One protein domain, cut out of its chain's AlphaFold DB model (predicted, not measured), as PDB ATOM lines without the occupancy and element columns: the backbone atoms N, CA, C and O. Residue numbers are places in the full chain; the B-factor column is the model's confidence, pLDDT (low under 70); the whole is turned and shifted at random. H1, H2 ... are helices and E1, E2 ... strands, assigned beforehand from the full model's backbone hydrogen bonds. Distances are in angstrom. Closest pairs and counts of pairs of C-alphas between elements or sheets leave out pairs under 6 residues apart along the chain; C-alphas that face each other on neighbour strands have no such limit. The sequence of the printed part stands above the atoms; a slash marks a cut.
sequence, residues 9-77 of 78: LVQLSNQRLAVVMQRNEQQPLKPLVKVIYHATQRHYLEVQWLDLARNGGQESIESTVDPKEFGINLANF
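This is residues 9 to 77 of the 78 residues of a protein of Aeromonas media WS (UniProt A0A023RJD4). What would one see first? One strongly twisted antiparallel sheet of five strands makes the body, in the order E4, E3, E2, E1, E5, its strands' lines turning by 120 degrees from edge to edge; one short helix, H1, only grazes it. E1, E2, E3 and E4 form a meander, each strand the antiparallel neighbour of the one before, and the link after E4 leads to E5 at the opposite edge. What is the make-up and size? The printed part has 69 residues, with five named strands and then one named helix along the chain, and its class is mostly strand. It is compact, with a radius of gyration of the C-alphas of 11.3 A and spans of 32 by 22 by 20 A.

Where are the longer strands? E4, residues 43 to 51, is 21.8 A long from first to last C-alpha and bends by 65 degrees at residue 46. E3, residues 32 to 38, and E2, residues 16 to 22, are each 17.7 A long. Where are the short elements? E1 is residues 9 to 12, from C-alpha 9 at (373.332, 474.049, 343.914). E5 is residues 61 to 64, and H1 is residues 67 to 70, with C-alpha 70 at (362.955, 473.891, 344.691).

How do the inner strands pair? E3 and E2, a hairpin, are antiparallel at 155 degrees, with N 34 and O 19 at 2.8 A. E2 and E1, also a hairpin, are antiparallel at 124 degrees, with N 10 and O 18 at 2.8 A. What lies at the edges? E4 and E3, a hairpin, are antiparallel at 163 degrees, with N 35 and O 48 at 2.8 A. E5 and E1 are antiparallel at 149 degrees, with N 11 and O 63 at 2.8 A; edge strands E4 and E5 are apart. And the helix? H1 only grazes the sheet with its residues 67 to 70; the closest C-alphas of E1 and H1, those of Leu 9 and Pro 67, are 6.4 A apart. H1 is too short for an O i to N i+4 pair, and its one O i to N i+3 pair is within hydrogen-bond range.

How far does it reach? The two C-alphas farthest apart, those of Gln 26 and Gln 41, are 33.3 A apart. Is anything missing or long? The printed part has no cut, and no link is long; the links E2 to E3 and E4 to E5, nine residues each, are short but not tight. How confident is the model? The mean pLDDT of the printed part is 90.8, and no printed residue is under 70.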
ATOM      1  N   LEU A   9     374.085 473.797 342.691       94.06
ATOM      2  CA  LEU A   9     373.332 474.049 343.914       94.06
ATOM      3  C   LEU A   9     373.681 472.983 344.956       94.06
ATOM      4  O   LEU A   9     373.615 471.780 344.696       94.06
ATOM      5  N   VAL A  10     374.073 473.438 346.136       94.25
ATOM      6  CA  VAL A  10     374.470 472.596 347.259       94.25
ATOM      7  C   VAL A  10     373.647 472.942 348.489       94.25
ATOM      8  O   VAL A  10     373.296 474.102 348.710       94.25
ATOM      9  N   GLN A  11     373.353 471.930 349.296       94.81
ATOM     10  CA  GLN A  11     372.764 472.094 350.613       94.81
ATOM     11  C   GLN A  11     373.867 472.163 351.664       94.81
ATOM     12  O   GLN A  11     374.762 471.317 351.718       94.81
ATOM     13  N   LEU A  12     373.785 473.188 352.502       94.94
ATOM     14  CA  LEU A  12     374.647 473.386 353.656       94.94
ATOM     15  C   LEU A  12     374.076 472.664 354.889       94.94
ATOM     16  O   LEU A  12     372.868 472.440 354.985       94.94
ATOM     17  N   SER A  13     374.936 472.376 355.868       94.56
ATOM     18  CA  SER A  13     374.594 471.701 357.139       94.56
ATOM     19  C   SER A  13     373.503 472.387 357.970       94.56
ATOM     20  O   SER A  13     372.850 471.769 358.805       94.56
ATOM     21  N   ASN A  14     373.241 473.667 357.712       93.31
ATOM     22  CA  ASN A  14     372.163 474.442 358.330       93.31
ATOM     23  C   ASN A  14     370.874 474.493 357.490       93.31
ATOM     24  O   ASN A  14     370.037 475.369 357.697       93.31
ATOM     25  N   GLN A  15     370.719 473.584 356.524       94.62
ATOM     26  CA  GLN A  15     369.570 473.504 355.615       94.62
ATOM     27  C   GLN A  15     369.368 474.747 354.731       94.62
ATOM     28  O   GLN A  15     368.265 474.994 354.230       94.62
ATOM     29  N   ARG A  16     370.421 475.539 354.512       95.38
ATOM     30  CA  ARG A  16     370.434 476.587 353.487       95.38
ATOM     31  C   ARG A  16     370.929 476.022 352.163       95.38
ATOM     32  O   ARG A  16     371.783 475.141 352.141       95.38
ATOM     33  N   LEU A  17     370.397 476.536 351.063       95.38
ATOM     34  CA  LEU A  17     370.862 476.223 349.720       95.38
ATOM     35  C   LEU A  17     371.760 477.350 349.221       95.38
ATOM     36  O   LEU A  17     371.437 478.540 349.353       95.38
ATOM     37  N   ALA A  18     372.882 476.959 348.634       95.50
ATOM     38  CA  ALA A  18     373.880 477.869 348.112       95.50
ATOM     39  C   ALA A  18     374.371 477.417 346.737       95.50
ATOM     40  O   ALA A  18     374.430 476.226 346.442       95.50
ATOM     41  N   VAL A  19     374.733 478.376 345.895       95.25
ATOM     42  CA  VAL A  19     375.312 478.122 344.575       95.25
ATOM     43  C   VAL A  19     376.822 478.203 344.683       95.25
ATOM     44  O   VAL A  19     377.352 479.160 345.244       95.25
ATOM     45  N   VAL A  20     377.533 477.217 344.149       94.56
ATOM     46  CA  VAL A  20     378.994 477.266 344.071       94.56
ATOM     47  C   VAL A  20     379.401 478.346 343.077       94.56
ATOM     48  O   VAL A  20     379.096 478.240 341.892       94.56
ATOM     49  N   MET A  21     380.110 479.366 343.551       94.44
ATOM     50  CA  MET A  21     380.550 480.493 342.723       94.44
ATOM     51  C   MET A  21     382.010 480.355 342.312       94.44
ATOM     52  O   MET A  21     382.371 480.678 341.186       94.44
ATOM     53  N   GLN A  22     382.855 479.840 343.207       92.94
ATOM     54  CA  GLN A  22     384.272 479.641 342.924       92.94
ATOM     55  C   GLN A  22     384.763 478.343 343.550       92.94
ATOM     56  O   GLN A  22     384.547 478.082 344.735       92.94
ATOM     57  N   ARG A  23     385.468 477.535 342.755       89.88
ATOM     58  CA  ARG A  23     386.187 476.371 343.276       89.88
ATOM     59  C   ARG A  23     387.383 476.821 344.107       89.88
ATOM     60  O   ARG A  23     388.015 477.831 343.815       89.88
ATOM     61  N   ASN A  24     387.712 476.021 345.108       87.94
ATOM     62  CA  ASN A  24     388.939 476.160 345.870       87.94
ATOM     63  C   ASN A  24     389.851 474.977 345.520       87.94
ATOM     64  O   ASN A  24     389.547 473.838 345.869       87.94
ATOM     65  N   GLU A  25     390.934 475.238 344.785       85.69
ATOM     66  CA  GLU A  25     391.860 474.196 344.311       85.69
ATOM     67  C   GLU A  25     392.643 473.547 345.457       85.69
ATOM     68  O   GLU A  25     392.944 472.357 345.408       85.69
ATOM     69  N   GLN A  26     392.924 474.309 346.516       87.69
ATOM     70  CA  GLN A  26     393.616 473.810 347.705       87.69
ATOM     71  C   GLN A  26     392.679 472.989 348.597       87.69
ATOM     72  O   GLN A  26     393.103 472.025 349.232       87.69
ATOM     73  N   GLN A  27     391.399 473.368 348.656       86.94
ATOM     74  CA  GLN A  27     390.384 472.714 349.481       86.94
ATOM     75  C   GLN A  27     389.087 472.500 348.682       86.94
ATOM     76  O   GLN A  27     388.127 473.245 348.873       86.94
ATOM     77  N   PRO A  28     388.994 471.454 347.838       85.81
ATOM     78  CA  PRO A  28     387.838 471.223 346.958       85.81
ATOM     79  C   PRO A  28     386.481 471.104 347.671       85.81
ATOM     80  O   PRO A  28     385.438 471.351 347.069       85.81
ATOM     81  N   LEU A  29     386.492 470.738 348.956       87.00
ATOM     82  CA  LEU A  29     385.304 470.640 349.813       87.00
ATOM     83  C   LEU A  29     384.880 471.981 350.428       87.00
ATOM     84  O   LEU A  29     383.840 472.054 351.077       87.00
ATOM     85  N   LYS A  30     385.686 473.030 350.251       91.44
ATOM     86  CA  LYS A  30     385.474 474.367 350.809       91.44
ATOM     87  C   LYS A  30     385.494 475.451 349.717       91.44
ATOM     88  O   LYS A  30     386.356 476.333 349.750       91.44
ATOM     89  N   PRO A  31     384.597 475.370 348.716       94.31
ATOM     90  CA  PRO A  31     384.451 476.421 347.717       94.31
ATOM     91  C   PRO A  31     383.845 477.702 348.313       94.31
ATOM     92  O   PRO A  31     383.256 477.692 349.397       94.31
ATOM     93  N   LEU A  32     383.934 478.794 347.553       94.56
ATOM     94  CA  LEU A  32     383.142 479.997 347.794       94.56
ATOM     95  C   LEU A  32     381.734 479.768 347.239       94.56
ATOM     96  O   LEU A  32     381.570 479.443 346.055       94.56
ATOM     97  N   VAL A  33     380.726 479.949 348.083       95.50
ATOM     98  CA  VAL A  33     379.322 479.731 347.729       95.50
ATOM     99  C   VAL A  33     378.495 480.994 347.954       95.50
ATOM    100  O   VAL A  33     378.860 481.869 348.736       95.50
ATOM    101  N   LYS A  34     377.366 481.096 347.259       95.44
ATOM    102  CA  LYS A  34     376.397 482.187 347.375       95.44
ATOM    103  C   LYS A  34     375.088 481.621 347.896       95.44
ATOM    104  O   LYS A  34     374.415 480.869 347.195       95.44
ATOM    105  N   VAL A  35     374.768 481.932 349.144       95.44
ATOM    106  CA  VAL A  35     373.562 481.476 349.840       95.44
ATOM    107  C   VAL A  35     372.367 482.255 349.308       95.44
ATOM    108  O   VAL A  35     372.422 483.481 349.242       95.44
ATOM    109  N   ILE A  36     371.309 481.546 348.907       94.56
ATOM    110  CA  ILE A  36     370.150 482.159 348.234       94.56
ATOM    111  C   ILE A  36     368.795 481.698 348.777       94.56
ATOM    112  O   ILE A  36     367.784 482.343 348.511       94.56
ATOM    113  N   TYR A  37     368.725 480.583 349.508       94.69
ATOM    114  CA  TYR A  37     367.440 479.976 349.860       94.69
ATOM    115  C   TYR A  37     367.520 479.151 351.145       94.69
ATOM    116  O   TYR A  37     368.567 478.590 351.464       94.69
ATOM    117  N   HIS A  38     366.410 479.039 351.874       94.38
ATOM    118  CA  HIS A  38     366.291 478.167 353.041       94.38
ATOM    119  C   HIS A  38     365.422 476.949 352.710       94.38
ATOM    120  O   HIS A  38     364.217 477.087 352.513       94.38
ATOM    121  N   ALA A  39     366.003 475.745 352.701       91.81
ATOM    122  CA  ALA A  39     365.306 474.520 352.292       91.81
ATOM    123  C   ALA A  39     364.136 474.169 353.230       91.81
ATOM    124  O   ALA A  39     363.037 473.883 352.761       91.81
ATOM    125  N   THR A  40     364.350 474.256 354.550       91.62
ATOM    126  CA  THR A  40     363.314 473.978 355.564       91.62
ATOM    127  C   THR A  40     362.155 474.971 355.512       91.62
ATOM    128  O   THR A  40     360.996 474.570 355.487       91.62
ATOM    129  N   GLN A  41     362.456 476.273 355.481       91.50
ATOM    130  CA  GLN A  41     361.440 477.331 355.515       91.50
ATOM    131  C   GLN A  41     360.888 477.697 354.128       91.50
ATOM    132  O   GLN A  41     360.005 478.544 354.030       91.50
ATOM    133  N   ARG A  42     361.423 477.093 353.063       89.69
ATOM    134  CA  ARG A  42     360.996 477.246 351.666       89.69
ATOM    135  C   ARG A  42     360.830 478.697 351.190       89.69
ATOM    136  O   ARG A  42     359.856 479.029 350.517       89.69
ATOM    137  N   HIS A  43     361.795 479.558 351.499       92.06
ATOM    138  CA  HIS A  43     361.819 480.940 351.013       92.06
ATOM    139  C   HIS A  43     363.232 481.383 350.614       92.06
ATOM    140  O   HIS A  43     364.233 480.801 351.046       92.06
ATOM    141  N   TYR A  44     363.293 482.424 349.781       91.31
ATOM    142  CA  TYR A  44     364.545 483.060 349.384       91.31
ATOM    143  C   TYR A  44     365.134 483.851 350.543       91.31
ATOM    144  O   TYR A  44     364.439 484.628 351.193       91.31
ATOM    145  N   LEU A  45     366.423 483.650 350.773       91.75
ATOM    146  CA  LEU A  45     367.185 484.420 351.741       91.75
ATOM    147  C   LEU A  45     367.757 485.664 351.068       91.75
ATOM    148  O   LEU A  45     367.841 485.746 349.839       91.75
ATOM    149  N   GLU A  46     368.203 486.614 351.884       91.25
ATOM    150  CA  GLU A  46     369.114 487.637 351.387       91.25
ATOM    151  C   GLU A  46     370.334 486.950 350.767       91.25
ATOM    152  O   GLU A  46     370.837 485.957 351.291       91.25
ATOM    153  N   VAL A  47     370.775 487.443 349.616       91.31
ATOM    154  CA  VAL A  47     371.870 486.832 348.871       91.31
ATOM    155  C   VAL A  47     373.187 487.144 349.573       91.31
ATOM    156  O   VAL A  47     373.611 488.297 349.601       91.31
ATOM    157  N   GLN A  48     373.856 486.118 350.103       93.00
ATOM    158  CA  GLN A  48     375.077 486.294 350.902       93.00
ATOM    159  C   GLN A  48     376.216 485.440 350.359       93.00
ATOM    160  O   GLN A  48     376.034 484.268 350.030       93.00
ATOM    161  N   TRP A  49     377.412 486.017 350.290       94.44
ATOM    162  CA  TRP A  49     378.625 485.278 349.953       94.44
ATOM    163  C   TRP A  49     379.166 484.585 351.200       94.44
ATOM    164  O   TRP A  49     379.369 485.226 352.229       94.44
ATOM    165  N   LEU A  50     379.423 483.286 351.092       94.25
ATOM    166  CA  LEU A  50     379.949 482.462 352.168       94.25
ATOM    167  C   LEU A  50     381.195 481.720 351.692       94.25
ATOM    168  O   LEU A  50     381.143 480.868 350.804       94.25
ATOM    169  N   ASP A  51     382.324 482.034 352.316       94.12
ATOM    170  CA  ASP A  51     383.578 481.318 352.114       94.12
ATOM    171  C   ASP A  51     383.686 480.169 353.125       94.12
ATOM    172  O   ASP A  51     383.993 480.375 354.304       94.12
ATOM    173  N   LEU A  52     383.453 478.940 352.655       92.44
ATOM    174  CA  LEU A  52     383.525 477.736 353.486       92.44
ATOM    175  C   LEU A  52     384.947 477.460 354.007       92.44
ATOM    176  O   LEU A  52     385.108 476.748 355.000       92.44
ATOM    177  N   ALA A  53     385.990 478.015 353.378       91.75
ATOM    178  CA  ALA A  53     387.362 477.899 353.866       91.75
ATOM    179  C   ALA A  53     387.607 478.787 355.091       91.75
ATOM    180  O   ALA A  53     388.371 478.405 355.980       91.75
ATOM    181  N   ARG A  54     386.921 479.935 355.168       90.75
ATOM    182  CA  ARG A  54     387.125 480.957 356.206       90.75
ATOM    183  C   ARG A  54     386.074 480.960 357.314       90.75
ATOM    184  O   ARG A  54     386.295 481.627 358.318       90.75
ATOM    185  N   ASN A  55     384.983 480.202 357.194       88.56
ATOM    186  CA  ASN A  55     383.917 480.203 358.209       88.56
ATOM    187  C   ASN A  55     384.240 479.412 359.499       88.56
ATOM    188  O   ASN A  55     383.403 479.305 360.391       88.56
ATOM    189  N   GLY A  56     385.438 478.831 359.617       85.00
ATOM    190  CA  GLY A  56     385.840 478.084 360.815       85.00
ATOM    191  C   GLY A  56     385.180 476.708 360.969       85.00
ATOM    192  O   GLY A  56     385.295 476.106 362.030       85.00
ATOM    193  N   GLY A  57     384.518 476.186 359.930       81.94
ATOM    194  CA  GLY A  57     383.854 474.877 359.960       81.94
ATOM    195  C   GLY A  57     382.443 474.904 360.549       81.94
ATOM    196  O   GLY A  57     381.908 473.852 360.880       81.94
ATOM    197  N   GLN A  58     381.836 476.086 360.672       88.12
ATOM    198  CA  GLN A  58     380.446 476.234 361.102       88.12
ATOM    199  C   GLN A  58     379.456 475.681 360.072       88.12
ATOM    200  O   GLN A  58     378.374 475.224 360.430       88.12
ATOM    201  N   GLU A  59     379.816 475.730 358.788       91.88
ATOM    202  CA  GLU A  59     378.959 475.277 357.694       91.88
ATOM    203  C   GLU A  59     379.786 474.445 356.724       91.88
ATOM    204  O   GLU A  59     380.944 474.753 356.434       91.88
ATOM    205  N   SER A  60     379.176 473.384 356.221       92.31
ATOM    206  CA  SER A  60     379.770 472.483 355.245       92.31
ATOM    207  C   SER A  60     378.719 472.054 354.238       92.31
ATOM    208  O   SER A  60     377.525 472.072 354.533       92.31
ATOM    209  N   ILE A  61     379.170 471.657 353.051       92.75
ATOM    210  CA  ILE A  61     378.298 471.065 352.038       92.75
ATOM    211  C   ILE A  61     377.935 469.649 352.486       92.75
ATOM    212  O   ILE A  61     378.830 468.822 352.661       92.75
ATOM    213  N   GLU A  62     376.644 469.376 352.655       92.31
ATOM    214  CA  GLU A  62     376.140 468.033 352.969       92.31
ATOM    215  C   GLU A  62     375.837 467.235 351.705       92.31
ATOM    216  O   GLU A  62     376.156 466.051 351.613       92.31
ATOM    217  N   SER A  63     375.233 467.888 350.714       91.31
ATOM    218  CA  SER A  63     374.792 467.238 349.484       91.31
ATOM    219  C   SER A  63     374.621 468.237 348.340       91.31
ATOM    220  O   SER A  63     374.490 469.446 348.539       91.31
ATOM    221  N   THR A  64     374.635 467.726 347.111       92.00
ATOM    222  CA  THR A  64     374.168 468.461 345.931       92.00
ATOM    223  C   THR A  64     372.659 468.333 345.816       92.00
ATOM    224  O   THR A  64     372.120 467.254 346.062       92.00
ATOM    225  N   VAL A  65     371.999 469.400 345.385       91.88
ATOM    226  CA  VAL A  65     370.543 469.462 345.230       91.88
ATOM    227  C   VAL A  65     370.210 469.826 343.790       91.88
ATOM    228  O   VAL A  65     370.874 470.695 343.221       91.88
ATOM    229  N   ASP A  66     369.191 469.201 343.194       90.88
ATOM    230  CA  ASP A  66     368.715 469.646 341.885       90.88
ATOM    231  C   ASP A  66     367.881 470.933 342.065       90.88
ATOM    232  O   ASP A  66     366.886 470.938 342.797       90.88
ATOM    233  N   PRO A  67     368.241 472.052 341.409       89.38
ATOM    234  CA  PRO A  67     367.493 473.306 341.517       89.38
ATOM    235  C   PRO A  67     366.009 473.176 341.165       89.38
ATOM    236  O   PRO A  67     365.183 473.930 341.691       89.38
ATOM    237  N   LYS A  68     365.651 472.214 340.305       88.31
ATOM    238  CA  LYS A  68     364.267 471.949 339.896       88.31
ATOM    239  C   LYS A  68     363.403 471.471 341.057       88.31
ATOM    240  O   LYS A  68     362.218 471.789 341.062       88.31
ATOM    241  N   GLU A  69     363.973 470.785 342.051       88.44
ATOM    242  CA  GLU A  69     363.239 470.335 343.245       88.44
ATOM    243  C   GLU A  69     362.677 471.510 344.057       88.44
ATOM    244  O   GLU A  69     361.639 471.387 344.704       88.44
ATOM    245  N   PHE A  70     363.333 472.670 343.977       86.25
ATOM    246  CA  PHE A  70     362.955 473.891 344.691       86.25
ATOM    247  C   PHE A  70     362.402 474.985 343.766       86.25
ATOM    248  O   PHE A  70     362.104 476.086 344.229       86.25
ATOM    249  N   GLY A  71     362.272 474.716 342.461       86.12
ATOM    250  CA  GLY A  71     361.873 475.721 341.471       86.12
ATOM    251  C   GLY A  71     362.865 476.886 341.349       86.12
ATOM    252  O   GLY A  71     362.475 477.996 340.988       86.12
ATOM    253  N   ILE A  72     364.141 476.657 341.676       87.06
ATOM    254  CA  ILE A  72     365.191 477.678 341.645       87.06
ATOM    255  C   ILE A  72     365.817 477.699 340.252       87.06
ATOM    256  O   ILE A  72     366.335 476.696 339.766       87.06
ATOM    257  N   ASN A  73     365.828 478.871 339.620       85.88
ATOM    258  CA  ASN A  73     366.570 479.080 338.382       85.88
ATOM    259  C   ASN A  73     367.953 479.666 338.690       85.88
ATOM    260  O   ASN A  73     368.082 480.854 338.988       85.88
ATOM    261  N   LEU A  74     368.989 478.827 338.597       82.06
ATOM    262  CA  LEU A  74     370.375 479.216 338.864       82.06
ATOM    263  C   LEU A  74     370.914 480.294 337.922       82.06
ATOM    264  O   LEU A  74     371.813 481.026 338.323       82.06
ATOM    265  N   ALA A  75     370.354 480.438 336.716       81.25
ATOM    266  CA  ALA A  75     370.794 481.442 335.747       81.25
ATOM    267  C   ALA A  75     370.637 482.885 336.261       81.25
ATOM    268  O   ALA A  75     371.310 483.780 335.773       81.25
ATOM    269  N   ASN A  76     369.782 483.110 337.265       77.25
ATOM    270  CA  ASN A  76     369.610 484.423 337.889       77.25
ATOM    271  C   ASN A  76     370.676 484.742 338.953       77.25
ATOM    272  O   ASN A  76     370.693 485.849 339.489       77.25
ATOM    273  N   PHE A  77     371.521 483.772 339.318       73.19
ATOM    274  CA  PHE A  77     372.423 483.879 340.465       73.19
ATOM    275  C   PHE A  77     373.909 483.709 340.126       73.19
ATOM    276  O   PHE A  77     374.726 484.080 340.982       73.19
TER     277      PHE A  77